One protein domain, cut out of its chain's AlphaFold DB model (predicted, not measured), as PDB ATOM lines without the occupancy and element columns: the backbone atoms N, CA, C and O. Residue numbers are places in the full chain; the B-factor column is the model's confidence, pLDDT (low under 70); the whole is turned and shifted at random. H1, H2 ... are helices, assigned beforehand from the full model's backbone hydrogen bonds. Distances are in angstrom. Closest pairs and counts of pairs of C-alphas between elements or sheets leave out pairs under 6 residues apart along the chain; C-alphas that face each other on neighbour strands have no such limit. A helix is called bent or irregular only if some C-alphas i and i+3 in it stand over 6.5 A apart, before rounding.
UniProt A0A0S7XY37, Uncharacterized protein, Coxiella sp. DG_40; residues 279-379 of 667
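AT A GLANCE: This is residues 279 to 379 of the 667 residues of an uncharacterized protein of Coxiella sp. DG_40 (UniProt A0A0S7XY37). Helices H1, H2 and H5 run side by side as a bent slab with H2 in the middle, and kinked H3 packs on H1 and H2. H4 stands across H3 and H5; little H6 follows H5. The printed part has 101 residues with six named helices, H1 to H6, and no named strand: all helix, compact, radius of gyration of the C-alphas 12.9 A, spans 40 by 30 by 18 A.

HOW THE PARTS SIT: H1, residues 281 to 293, and H2, residues 297 to 312, touch as a hairpin at 15 degrees, closest C-alphas Val 288 and Ala 300, 4.9 A. H5, residues 352 to 366, touches H2, closest C-alphas Leu 309 and Glu 352, 6.3 A. Every O i to N i+4 pair is within hydrogen-bond range in H1, H2 and H5.

IN THESE COORDINATES: H1 begins at C-alpha 281 (-18.364, 44.718, 43.846) and spans 18.9 A, H2 22.5 A; H5 spans 21.0 A, ending at C-alpha 366 (-32.474, 47.126, 63.599).

THE WHOLE: The printed part has no cut and no long link; residues 365 to 379 are under pLDDT 70.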
ATOM      1  N   HIS A 279     -12.619  48.501  44.659       79.69
ATOM      2  CA  HIS A 279     -13.675  48.794  43.695       79.69
ATOM      3  C   HIS A 279     -14.378  47.543  43.172       79.69
ATOM      4  O   HIS A 279     -15.263  47.682  42.335       79.69
ATOM      5  N   ASN A 280     -13.990  46.338  43.609       77.69
ATOM      6  CA  ASN A 280     -14.583  45.109  43.099       77.69
ATOM      7  C   ASN A 280     -15.900  44.783  43.838       77.69
ATOM      8  O   ASN A 280     -15.863  44.283  44.966       77.69
ATOM      9  N   PRO A 281     -17.074  45.005  43.218       77.81
ATOM     10  CA  PRO A 281     -18.364  44.718  43.846       77.81
ATOM     11  C   PRO A 281     -18.570  43.231  44.177       77.81
ATOM     12  O   PRO A 281     -19.312  42.930  45.110       77.81
ATOM     13  N   LEU A 282     -17.920  42.294  43.471       79.56
ATOM     14  CA  LEU A 282     -18.056  40.861  43.748       79.56
ATOM     15  C   LEU A 282     -17.456  40.491  45.109       79.56
ATOM     16  O   LEU A 282     -18.046  39.691  45.835       79.56
ATOM     17  N   ILE A 283     -16.334  41.111  45.489       84.25
ATOM     18  CA  ILE A 283     -15.703  40.892  46.798       84.25
ATOM     19  C   ILE A 283     -16.661  41.316  47.913       84.25
ATOM     20  O   ILE A 283     -16.872  40.547  48.847       84.25
ATOM     21  N   TYR A 284     -17.316  42.477  47.781       82.81
ATOM     22  CA  TYR A 284     -18.335  42.916  48.742       82.81
ATOM     23  C   TYR A 284     -19.504  41.934  48.830       82.81
ATOM     24  O   TYR A 284     -19.893  41.560  49.932       82.81
ATOM     25  N   ILE A 285     -20.039  41.479  47.692       78.69
ATOM     26  CA  ILE A 285     -21.152  40.516  47.664       78.69
ATOM     27  C   ILE A 285     -20.779  39.241  48.436       78.69
ATOM     28  O   ILE A 285     -21.540  38.788  49.293       78.69
ATOM     29  N   ARG A 286     -19.596  38.670  48.169       80.75
ATOM     30  CA  ARG A 286     -19.134  37.443  48.838       80.75
ATOM     31  C   ARG A 286     -18.824  37.678  50.315       80.75
ATOM     32  O   ARG A 286     -19.198  36.852  51.146       80.75
ATOM     33  N   TYR A 287     -18.214  38.812  50.648       84.69
ATOM     34  CA  TYR A 287     -17.884  39.151  52.027       84.69
ATOM     35  C   TYR A 287     -19.134  39.305  52.894       84.69
ATOM     36  O   TYR A 287     -19.220  38.746  53.984       84.69
ATOM     37  N   VAL A 288     -20.139  40.013  52.382       78.44
ATOM     38  CA  VAL A 288     -21.409  40.222  53.075       78.44
ATOM     39  C   VAL A 288     -22.112  38.890  53.358       78.44
ATOM     40  O   VAL A 288     -22.644  38.716  54.453       78.44
ATOM     41  N   ASN A 289     -22.063  37.927  52.430       74.12
ATOM     42  CA  ASN A 289     -22.620  36.591  52.664       74.12
ATOM     43  C   ASN A 289     -21.947  35.898  53.857       74.12
ATOM     44  O   ASN A 289     -22.639  35.368  54.725       74.12
ATOM     45  N   VAL A 290     -20.614  35.962  53.940       73.88
ATOM     46  CA  VAL A 290     -19.857  35.407  55.075       73.88
ATOM     47  C   VAL A 290     -20.229  36.113  56.379       73.88
ATOM     48  O   VAL A 290     -20.507  35.460  57.381       73.88
ATOM     49  N   LEU A 291     -20.294  37.446  56.382       73.88
ATOM     50  CA  LEU A 291     -20.694  38.200  57.574       73.88
ATOM     51  C   LEU A 291     -22.120  37.856  58.027       73.88
ATOM     52  O   LEU A 291     -22.376  37.781  59.231       73.88
ATOM     53  N   GLY A 292     -23.032  37.619  57.081       66.31
ATOM     54  CA  GLY A 292     -24.401  37.177  57.342       66.31
ATOM     55  C   GLY A 292     -24.460  35.806  58.018       66.31
ATOM     56  O   GLY A 292     -25.128  35.662  59.043       66.31
ATOM     57  N   GLU A 293     -23.710  34.823  57.509       68.38
ATOM     58  CA  GLU A 293     -23.590  33.479  58.104       68.38
ATOM     59  C   GLU A 293     -23.055  33.534  59.545       68.38
ATOM     60  O   GLU A 293     -23.534  32.822  60.431       68.38
ATOM     61  N   LEU A 294     -22.115  34.445  59.803       65.75
ATOM     62  CA  LEU A 294     -21.499  34.655  61.115       65.75
ATOM     63  C   LEU A 294     -22.274  35.616  62.025       65.75
ATOM     64  O   LEU A 294     -21.824  35.928  63.127       65.75
ATOM     65  N   LYS A 295     -23.465  36.057  61.601       68.12
ATOM     66  CA  LYS A 295     -24.361  36.945  62.360       68.12
ATOM     67  C   LYS A 295     -23.759  38.322  62.683       68.12
ATOM     68  O   LYS A 295     -24.222  38.994  63.606       68.12
ATOM     69  N   TYR A 296     -22.796  38.798  61.894       72.00
ATOM     70  CA  TYR A 296     -22.268  40.167  61.969       72.00
ATOM     71  C   TYR A 296     -23.166  41.154  61.208       72.00
ATOM     72  O   TYR A 296     -22.735  41.812  60.263       72.00
ATOM     73  N   ALA A 297     -24.433  41.257  61.612       69.50
ATOM     74  CA  ALA A 297     -25.471  41.938  60.835       69.50
ATOM     75  C   ALA A 297     -25.169  43.414  60.530       69.50
ATOM     76  O   ALA A 297     -25.356  43.856  59.399       69.50
ATOM     77  N   GLN A 298     -24.663  44.171  61.508       71.50
ATOM     78  CA  GLN A 298     -24.351  45.589  61.313       71.50
ATOM     79  C   GLN A 298     -23.234  45.783  60.278       71.50
ATOM     80  O   GLN A 298     -23.411  46.505  59.301       71.50
ATOM     81  N   LYS A 299     -22.120  45.059  60.436       81.06
ATOM     82  CA  LYS A 299     -20.994  45.100  59.495       81.06
ATOM     83  C   LYS A 299     -21.401  44.605  58.103       81.06
ATOM     84  O   LYS A 299     -20.972  45.165  57.101       81.06
ATOM     85  N   ALA A 300     -22.260  43.586  58.030       75.69
ATOM     86  CA  ALA A 300     -22.804  43.086  56.771       75.69
ATOM     87  C   ALA A 300     -23.608  44.167  56.030       75.69
ATOM     88  O   ALA A 300     -23.443  44.327  54.823       75.69
ATOM     89  N   LEU A 301     -24.438  44.942  56.736       76.06
ATOM     90  CA  LEU A 301     -25.200  46.040  56.137       76.06
ATOM     91  C   LEU A 301     -24.313  47.201  55.687       76.06
ATOM     92  O   LEU A 301     -24.501  47.705  54.582       76.06
ATOM     93  N   GLU A 302     -23.328  47.586  56.499       82.12
ATOM     94  CA  GLU A 302     -22.348  48.616  56.133       82.12
ATOM     95  C   GLU A 302     -21.611  48.227  54.841       82.12
ATOM     96  O   GLU A 302     -21.549  49.007  53.890       82.12
ATOM     97  N   MET A 303     -21.120  46.987  54.757       85.00
ATOM     98  CA  MET A 303     -20.424  46.492  53.565       85.00
ATOM     99  C   MET A 303     -21.359  46.321  52.360       85.00
ATOM    100  O   MET A 303     -20.951  46.584  51.228       85.00
ATOM    101  N   ALA A 304     -22.619  45.936  52.577       82.25
ATOM    102  CA  ALA A 304     -23.620  45.837  51.516       82.25
ATOM    103  C   ALA A 304     -23.906  47.200  50.874       82.25
ATOM    104  O   ALA A 304     -23.982  47.300  49.646       82.25
ATOM    105  N   GLN A 305     -24.016  48.252  51.690       85.50
ATOM    106  CA  GLN A 305     -24.192  49.616  51.204       85.50
ATOM    107  C   GLN A 305     -23.005  50.045  50.339       85.50
ATOM    108  O   GLN A 305     -23.205  50.512  49.216       85.50
ATOM    109  N   VAL A 306     -21.775  49.842  50.822       86.75
ATOM    110  CA  VAL A 306     -20.558  50.190  50.072       86.75
ATOM    111  C   VAL A 306     -20.478  49.414  48.756       86.75
ATOM    112  O   VAL A 306     -20.223  50.015  47.715       86.75
ATOM    113  N   GLY A 307     -20.768  48.109  48.763       84.44
ATOM    114  CA  GLY A 307     -20.753  47.280  47.556       84.44
ATOM    115  C   GLY A 307     -21.744  47.745  46.484       84.44
ATOM    116  O   GLY A 307     -21.389  47.842  45.306       84.44
ATOM    117  N   ILE A 308     -22.971  48.100  46.882       85.19
ATOM    118  CA  ILE A 308     -23.991  48.623  45.960       85.19
ATOM    119  C   ILE A 308     -23.584  49.994  45.416       85.19
ATOM    120  O   ILE A 308     -23.695  50.229  44.212       85.19
ATOM    121  N   LEU A 309     -23.075  50.888  46.268       86.12
ATOM    122  CA  LEU A 309     -22.583  52.197  45.833       86.12
ATOM    123  C   LEU A 309     -21.389  52.061  44.878       86.12
ATOM    124  O   LEU A 309     -21.351  52.744  43.857       86.12
ATOM    125  N   SER A 310     -20.464  51.133  45.145       84.94
ATOM    126  CA  SER A 310     -19.340  50.821  44.251       84.94
ATOM    127  C   SER A 310     -19.831  50.368  42.876       84.94
ATOM    128  O   SER A 310     -19.340  50.844  41.858       84.94
ATOM    129  N   TYR A 311     -20.851  49.507  42.822       86.56
ATOM    130  CA  TYR A 311     -21.461  49.081  41.559       86.56
ATOM    131  C   TYR A 311     -22.206  50.213  40.832       86.56
ATOM    132  O   TYR A 311     -22.135  50.323  39.606       86.56
ATOM    133  N   ILE A 312     -22.929  51.075  41.552       84.56
ATOM    134  CA  ILE A 312     -23.602  52.237  40.951       84.56
ATOM    135  C   ILE A 312     -22.570  53.168  40.315       84.56
ATOM    136  O   ILE A 312     -22.747  53.572  39.161       84.56
ATOM    137  N   ASN A 313     -21.472  53.414  41.026       84.38
ATOM    138  CA  ASN A 313     -20.369  54.269  40.598       84.38
ATOM    139  C   ASN A 313     -19.383  53.590  39.647       84.38
ATOM    140  O   ASN A 313     -18.420  54.223  39.208       84.38
ATOM    141  N   GLU A 314     -19.642  52.332  39.291       84.88
ATOM    142  CA  GLU A 314     -18.841  51.600  38.330       84.88
ATOM    143  C   GLU A 314     -18.843  52.314  36.972       84.88
ATOM    144  O   GLU A 314     -19.895  52.471  36.336       84.88
ATOM    145  N   LYS A 315     -17.650  52.738  36.542       80.44
ATOM    146  CA  LYS A 315     -17.417  53.446  35.276       80.44
ATOM    147  C   LYS A 315     -17.114  52.483  34.135       80.44
ATOM    148  O   LYS A 315     -17.390  52.816  32.984       80.44
ATOM    149  N   ASP A 316     -16.561  51.312  34.442       79.00
ATOM    150  CA  ASP A 316     -16.336  50.259  33.462       79.00
ATOM    151  C   ASP A 316     -17.668  49.565  33.150       79.00
ATOM    152  O   ASP A 316     -18.189  48.762  33.926       79.00
ATOM    153  N   LEU A 317     -18.244  49.902  31.994       76.56
ATOM    154  CA  LEU A 317     -19.540  49.382  31.565       76.56
ATOM    155  C   LEU A 317     -19.532  47.866  31.349       76.56
ATOM    156  O   LEU A 317     -20.577  47.238  31.521       76.56
ATOM    157  N   ASP A 318     -18.401  47.273  30.977       70.81
ATOM    158  CA  ASP A 318     -18.322  45.837  30.730       70.81
ATOM    159  C   ASP A 318     -18.200  45.074  32.046       70.81
ATOM    160  O   ASP A 318     -18.932  44.101  32.254       70.81
ATOM    161  N   ARG A 319     -17.416  45.594  32.997       69.88
ATOM    162  CA  ARG A 319     -17.426  45.101  34.383       69.88
ATOM    163  C   ARG A 319     -18.816  45.225  35.003       69.88
ATOM    164  O   ARG A 319     -19.342  44.255  35.549       69.88
ATOM    165  N   LYS A 320     -19.473  46.374  34.834       79.12
ATOM    166  CA  LYS A 320     -20.840  46.599  35.323       79.12
ATOM    167  C   LYS A 320     -21.824  45.582  34.748       79.12
ATOM    168  O   LYS A 320     -22.626  45.031  35.494       79.12
ATOM    169  N   LYS A 321     -21.750  45.275  33.447       76.12
ATOM    170  CA  LYS A 321     -22.591  44.240  32.815       76.12
ATOM    171  C   LYS A 321     -22.333  42.843  33.382       76.12
ATOM    172  O   LYS A 321     -23.304  42.122  33.591       76.12
ATOM    173  N   ARG A 322     -21.072  42.459  33.619       69.56
ATOM    174  CA  ARG A 322     -20.716  41.132  34.161       69.56
ATOM    175  C   ARG A 322     -21.176  40.948  35.601       69.56
ATOM    176  O   ARG A 322     -21.731  39.907  35.932       69.56
ATOM    177  N   VAL A 323     -21.011  41.974  36.432       70.31
ATOM    178  CA  VAL A 323     -21.419  41.938  37.844       70.31
ATOM    179  C   VAL A 323     -22.940  42.059  37.997       70.31
ATOM    180  O   VAL A 323     -23.507  41.564  38.970       70.31
ATOM    181  N   LYS A 324     -23.630  42.689  37.038       77.94
ATOM    182  CA  LYS A 324     -25.071  42.984  37.103       77.94
ATOM    183  C   LYS A 324     -25.948  41.813  37.583       77.94
ATOM    184  O   LYS A 324     -26.775  42.068  38.456       77.94
ATOM    185  N   PRO A 325     -25.813  40.565  37.089       72.31
ATOM    186  CA  PRO A 325     -26.624  39.445  37.570       72.31
ATOM    187  C   PRO A 325     -26.409  39.171  39.065       72.31
ATOM    188  O   PRO A 325     -27.383  39.049  39.806       72.31
ATOM    189  N   TYR A 326     -25.152  39.175  39.524       72.06
ATOM    190  CA  TYR A 326     -24.797  39.007  40.936       72.06
ATOM    191  C   TYR A 326     -25.358  40.140  41.789       72.06
ATOM    192  O   TYR A 326     -25.908  39.895  42.857       72.06
ATOM    193  N   MET A 327     -25.269  41.379  41.298       79.62
ATOM    194  CA  MET A 327     -25.780  42.540  42.020       79.62
ATOM    195  C   MET A 327     -27.307  42.525  42.127       79.62
ATOM    196  O   MET A 327     -27.845  42.879  43.172       79.62
ATOM    197  N   ILE A 328     -28.024  42.082  41.091       73.75
ATOM    198  CA  ILE A 328     -29.485  41.937  41.148       73.75
ATOM    199  C   ILE A 328     -29.862  40.874  42.182       73.75
ATOM    200  O   ILE A 328     -30.662  41.168  43.070       73.75
ATOM    201  N   GLY A 329     -29.246  39.687  42.120       67.12
ATOM    202  CA  GLY A 329     -29.480  38.622  43.099       67.12
ATOM    203  C   GLY A 329     -29.138  39.055  44.528       67.12
ATOM    204  O   GLY A 329     -29.892  38.787  45.460       67.12
ATOM    205  N   PHE A 330     -28.055  39.815  44.702       75.19
ATOM    206  CA  PHE A 330     -27.671  40.409  45.980       75.19
ATOM    207  C   PHE A 330     -28.719  41.404  46.501       75.19
ATOM    208  O   PHE A 330     -29.186  41.273  47.631       75.19
ATOM    209  N   CYS A 331     -29.157  42.353  45.665       76.94
ATOM    210  CA  CYS A 331     -30.212  43.316  45.997       76.94
ATOM    211  C   CYS A 331     -31.544  42.628  46.343       76.94
ATOM    212  O   CYS A 331     -32.317  43.123  47.166       76.94
ATOM    213  N   GLU A 332     -31.847  41.497  45.707       72.69
ATOM    214  CA  GLU A 332     -33.004  40.676  46.052       72.69
ATOM    215  C   GLU A 332     -32.827  39.976  47.400       72.69
ATOM    216  O   GLU A 332     -33.745  40.027  48.220       72.69
ATOM    217  N   GLY A 333     -31.647  39.401  47.647       64.56
ATOM    218  CA  GLY A 333     -31.301  38.698  48.881       64.56
ATOM    219  C   GLY A 333     -31.362  39.578  50.130       64.56
ATOM    220  O   GLY A 333     -31.845  39.121  51.159       64.56
ATOM    221  N   ILE A 334     -30.957  40.847  50.028       71.44
ATOM    222  CA  ILE A 334     -31.060  41.808  51.143       71.44
ATOM    223  C   ILE A 334     -32.450  42.455  51.261       71.44
ATOM    224  O   ILE A 334     -32.743  43.128  52.242       71.44
ATOM    225  N   GLY A 335     -33.332  42.261  50.273       72.38
ATOM    226  CA  GLY A 335     -34.690  42.813  50.269       72.38
ATOM    227  C   GLY A 335     -34.824  44.223  49.675       72.38
ATOM    228  O   GLY A 335     -35.913  44.811  49.729       72.38
ATOM    229  N   LEU A 336     -33.777  44.762  49.045       81.19
ATOM    230  CA  LEU A 336     -33.808  46.062  48.364       81.19
ATOM    231  C   LEU A 336     -34.801  46.054  47.195       81.19
ATOM    232  O   LEU A 336     -35.472  47.054  46.934       81.19
ATOM    233  N   SER A 337     -34.994  44.907  46.542       78.44
ATOM    234  CA  SER A 337     -36.001  44.740  45.485       78.44
ATOM    235  C   SER A 337     -37.435  45.025  45.969       78.44
ATOM    236  O   SER A 337     -38.214  45.678  45.271       78.44
ATOM    237  N   LYS A 338     -37.787  44.600  47.192       78.31
ATOM    238  CA  LYS A 338     -39.096  44.850  47.826       78.31
ATOM    239  C   LYS A 338     -39.271  46.337  48.136       78.31
ATOM    240  O   LYS A 338     -40.359  46.875  47.925       78.31
ATOM    241  N   TYR A 339     -38.209  46.999  48.593       81.56
ATOM    242  CA  TYR A 339     -38.194  48.446  48.809       81.56
ATOM    243  C   TYR A 339     -38.386  49.215  47.493       81.56
ATOM    244  O   TYR A 339     -39.284  50.055  47.401       81.56
ATOM    245  N   CYS A 340     -37.643  48.850  46.443       81.31
ATOM    246  CA  CYS A 340     -37.760  49.453  45.115       81.31
ATOM    247  C   CYS A 340     -39.193  49.359  44.575       81.31
ATOM    248  O   CYS A 340     -39.770  50.371  44.183       81.31
ATOM    249  N   ARG A 341     -39.825  48.176  44.657       80.12
ATOM    250  CA  ARG A 341     -41.224  47.980  44.227       80.12
ATOM    251  C   ARG A 341     -42.206  48.876  44.985       80.12
ATOM    252  O   ARG A 341     -43.103  49.435  44.365       80.12
ATOM    253  N   LYS A 342     -42.036  49.045  46.303       83.25
ATOM    254  CA  LYS A 342     -42.890  49.933  47.117       83.25
ATOM    255  C   LYS A 342     -42.744  51.408  46.734       83.25
ATOM    256  O   LYS A 342     -43.707  52.158  46.858       83.25
ATOM    257  N   LYS A 343     -41.553  51.821  46.295       81.12
ATOM    258  CA  LYS A 343     -41.241  53.205  45.901       81.12
ATOM    259  C   LYS A 343     -41.417  53.474  44.401       81.12
ATOM    260  O   LYS A 343     -41.264  54.616  43.985       81.12
ATOM    261  N   GLY A 344     -41.740  52.458  43.596       80.50
ATOM    262  CA  GLY A 344     -41.813  52.581  42.136       80.50
ATOM    263  C   GLY A 344     -40.447  52.748  41.458       80.50
ATOM    264  O   GLY A 344     -40.372  53.310  40.370       80.50
ATOM    265  N   LEU A 345     -39.371  52.285  42.100       83.25
ATOM    266  CA  LEU A 345     -37.997  52.338  41.595       83.25
ATOM    267  C   LEU A 345     -37.601  51.014  40.920       83.25
ATOM    268  O   LEU A 345     -38.157  49.954  41.217       83.25
ATOM    269  N   SER A 346     -36.595  51.074  40.046       80.12
ATOM    270  CA  SER A 346     -35.909  49.899  39.491       80.12
ATOM    271  C   SER A 346     -34.524  49.771  40.121       80.12
ATOM    272  O   SER A 346     -33.840  50.782  40.264       80.12
ATOM    273  N   ILE A 347     -34.086  48.540  40.417       75.94
ATOM    274  CA  ILE A 347     -32.722  48.242  40.905       75.94
ATOM    275  C   ILE A 347     -31.668  48.791  39.930       75.94
ATOM    276  O   ILE A 347     -30.607  49.249  40.339       75.94
ATOM    277  N   GLU A 348     -31.982  48.795  38.633       72.62
ATOM    278  CA  GLU A 348     -31.078  49.258  37.577       72.62
ATOM    279  C   GLU A 348     -30.866  50.778  37.576       72.62
ATOM    280  O   GLU A 348     -29.862  51.244  37.045       72.62
ATOM    281  N   ASN A 349     -31.790  51.533  38.176       77.94
ATOM    282  CA  ASN A 349     -31.810  52.996  38.172       77.94
ATOM    283  C   ASN A 349     -31.790  53.573  39.597       77.94
ATOM    284  O   ASN A 349     -32.360  54.635  39.843       77.94
ATOM    285  N   LEU A 350     -31.175  52.863  40.543       82.25
ATOM    286  CA  LEU A 350     -31.009  53.351  41.908       82.25
ATOM    287  C   LEU A 350     -30.010  54.510  41.958       82.25
ATOM    288  O   LEU A 350     -28.903  54.409  41.429       82.25
ATOM    289  N   SER A 351     -30.389  55.597  42.633       84.94
ATOM    290  CA  SER A 351     -29.449  56.659  42.989       84.94
ATOM    291  C   SER A 351     -28.736  56.347  44.308       84.94
ATOM    292  O   SER A 351     -29.249  55.605  45.148       84.94
ATOM    293  N   GLU A 352     -27.577  56.968  44.541       86.50
ATOM    294  CA  GLU A 352     -26.865  56.866  45.826       86.50
ATOM    295  C   GLU A 352     -27.747  57.270  47.015       86.50
ATOM    296  O   GLU A 352     -27.655  56.691  48.100       86.50
ATOM    297  N   LYS A 353     -28.643  58.244  46.799       87.25
ATOM    298  CA  LYS A 353     -29.601  58.710  47.801       87.25
ATOM    299  C   LYS A 353     -30.639  57.639  48.125       87.25
ATOM    300  O   LYS A 353     -30.962  57.457  49.293       87.25
ATOM    301  N   ASP A 354     -31.136  56.921  47.117       86.31
ATOM    302  CA  ASP A 354     -32.116  55.846  47.320       86.31
ATOM    303  C   ASP A 354     -31.507  54.683  48.102       86.31
ATOM    304  O   ASP A 354     -32.140  54.157  49.017       86.31
ATOM    305  N   VAL A 355     -30.265  54.320  47.769       85.69
ATOM    306  CA  VAL A 355     -29.509  53.281  48.478       85.69
ATOM    307  C   VAL A 355     -29.245  53.699  49.919       85.69
ATOM    308  O   VAL A 355     -29.563  52.952  50.838       85.69
ATOM    309  N   SER A 356     -28.726  54.908  50.131       86.19
ATOM    310  CA  SER A 356     -28.420  55.400  51.479       86.19
ATOM    311  C   SER A 356     -29.671  55.495  52.350       86.19
ATOM    312  O   SER A 356     -29.633  55.093  53.508       86.19
ATOM    313  N   GLN A 357     -30.802  55.943  51.791       86.31
ATOM    314  CA  GLN A 357     -32.070  55.981  52.520       86.31
ATOM    315  C   GLN A 357     -32.547  54.578  52.902       86.31
ATOM    316  O   GLN A 357     -32.995  54.373  54.022       86.31
ATOM    317  N   TYR A 358     -32.443  53.606  51.994       87.06
ATOM    318  CA  TYR A 358     -32.835  52.230  52.281       87.06
ATOM    319  C   TYR A 358     -32.016  51.613  53.424       87.06
ATOM    320  O   TYR A 358     -32.588  50.980  54.310       87.06
ATOM    321  N   PHE A 359     -30.693  51.806  53.422       84.31
ATOM    322  CA  PHE A 359     -29.831  51.292  54.488       84.31
ATOM    323  C   PHE A 359     -30.030  52.037  55.811       84.31
ATOM    324  O   PHE A 359     -30.023  51.394  56.857       84.31
ATOM    325  N   GLN A 360     -30.297  53.345  55.774       83.19
ATOM    326  CA  GLN A 360     -30.676  54.100  56.967       83.19
ATOM    327  C   GLN A 360     -31.986  53.567  57.568       83.19
ATOM    328  O   GLN A 360     -32.016  53.229  58.746       83.19
ATOM    329  N   ASP A 361     -33.026  53.374  56.746       81.44
ATOM    330  CA  ASP A 361     -34.309  52.802  57.180       81.44
ATOM    331  C   ASP A 361     -34.136  51.391  57.787       81.44
ATOM    332  O   ASP A 361     -34.895  50.989  58.670       81.44
ATOM    333  N   LEU A 362     -33.163  50.613  57.301       76.88
ATOM    334  CA  LEU A 362     -32.819  49.286  57.823       76.88
ATOM    335  C   LEU A 362     -32.102  49.350  59.173       76.88
ATOM    336  O   LEU A 362     -32.454  48.590  60.075       76.88
ATOM    337  N   LEU A 363     -31.116  50.239  59.311       72.81
ATOM    338  CA  LEU A 363     -30.367  50.444  60.553       72.81
ATOM    339  C   LEU A 363     -31.269  50.992  61.664       72.81
ATOM    340  O   LEU A 363     -31.218  50.492  62.786       72.81
ATOM    341  N   ASP A 364     -32.150  51.939  61.332       73.88
ATOM    342  CA  ASP A 364     -33.113  52.517  62.271       73.88
ATOM    343  C   ASP A 364     -34.068  51.434  62.815       73.88
ATOM    344  O   ASP A 364     -34.340  51.378  64.013       73.88
ATOM    345  N   ARG A 365     -34.503  50.491  61.965       68.06
ATOM    346  CA  ARG A 365     -35.359  49.357  62.371       68.06
ATOM    347  C   ARG A 365     -34.618  48.270  63.146       68.06
ATOM    348  O   ARG A 365     -35.213  47.611  63.998       68.06
ATOM    349  N   LEU A 366     -33.331  48.065  62.866       63.22
ATOM    350  CA  LEU A 366     -32.474  47.126  63.599       63.22
ATOM    351  C   LEU A 366     -32.324  47.503  65.077       63.22
ATOM    352  O   LEU A 366     -32.153  46.616  65.912       63.22
ATOM    353  N   GLY A 367     -32.426  48.796  65.399       55.06
ATOM    354  CA  GLY A 367     -32.465  49.290  66.775       55.06
ATOM    355  C   GLY A 367     -33.763  48.967  67.529       55.06
ATOM    356  O   GLY A 367     -33.760  48.997  68.758       55.06
ATOM    357  N   GLU A 368     -34.850  48.629  66.825       55.50
ATOM    358  CA  GLU A 368     -36.200  48.531  67.400       55.50
ATOM    359  C   GLU A 368     -36.773  47.098  67.426       55.50
ATOM    360  O   GLU A 368     -37.545  46.780  68.332       55.50
ATOM    361  N   GLU A 369     -36.381  46.189  66.518       50.03
ATOM    362  CA  GLU A 369     -36.934  44.824  66.476       50.03
ATOM    363  C   GLU A 369     -35.912  43.714  66.134       50.03
ATOM    364  O   GLU A 369     -35.283  43.706  65.076       50.03
ATOM    365  N   GLN A 370     -35.865  42.647  66.953       46.97
ATOM    366  CA  GLN A 370     -35.188  41.372  66.615       46.97
ATOM    367  C   GLN A 370     -35.780  40.674  65.367       46.97
ATOM    368  O   GLN A 370     -35.179  39.738  64.838       46.97
ATOM    369  N   SER A 371     -36.959  41.101  64.900       48.88
ATOM    370  CA  SER A 371     -37.636  40.598  63.696       48.88
ATOM    371  C   SER A 371     -36.873  40.963  62.411       48.88
ATOM    372  O   SER A 371     -36.878  40.185  61.458       48.88
ATOM    373  N   VAL A 372     -36.153  42.091  62.406       47.09
ATOM    374  CA  VAL A 372     -35.411  42.606  61.247       47.09
ATOM    375  C   VAL A 372     -34.214  41.715  60.945       47.09
ATOM    376  O   VAL A 372     -33.939  41.459  59.785       47.09
ATOM    377  N   LEU A 373     -33.580  41.120  61.959       46.03
ATOM    378  CA  LEU A 373     -32.557  40.082  61.770       46.03
ATOM    379  C   LEU A 373     -33.112  38.787  61.146       46.03
ATOM    380  O   LEU A 373     -32.343  38.023  60.576       46.03
ATOM    381  N   ARG A 374     -34.427  38.532  61.244       45.03
ATOM    382  CA  ARG A 374     -35.100  37.420  60.543       45.03
ATOM    383  C   ARG A 374     -35.592  37.819  59.150       45.03
ATOM    384  O   ARG A 374     -35.688  36.962  58.282       45.03
ATOM    385  N   GLU A 375     -35.918  39.094  58.919       45.25
ATOM    386  CA  GLU A 375     -36.255  39.610  57.579       45.25
ATOM    387  C   GLU A 375     -34.986  39.809  56.722       45.25
ATOM    388  O   GLU A 375     -35.013  39.538  55.524       45.25
ATOM    389  N   ILE A 376     -33.864  40.167  57.362       47.50
ATOM    390  CA  ILE A 376     -32.475  40.029  56.896       47.50
ATOM    391  C   ILE A 376     -31.939  38.648  57.326       47.50
ATOM    392  O   ILE A 376     -30.793  38.506  57.757       47.50
ATOM    393  N   GLU A 377     -32.741  37.584  57.214       45.75
ATOM    394  CA  GLU A 377     -32.117  36.297  56.924       45.75
ATOM    395  C   GLU A 377     -31.447  36.510  55.574       45.75
ATOM    396  O   GLU A 377     -32.109  36.479  54.536       45.75
ATOM    397  N   PHE A 378     -30.147  36.826  55.604       49.53
ATOM    398  CA  PHE A 378     -29.267  36.747  54.454       49.53
ATOM    399  C   PHE A 378     -29.460  35.344  53.914       49.53
ATOM    400  O   PHE A 378     -28.878  34.377  54.405       49.53
ATOM    401  N   ARG A 379     -30.371  35.208  52.954       44.12
ATOM    402  CA  ARG A 379     -30.625  33.953  52.281       44.12
ATOM    403  C   ARG A 379     -29.415  33.742  51.385       44.12
ATOM    404  O   ARG A 379     -29.507  33.955  50.181       44.12
TER     405      ARG A 379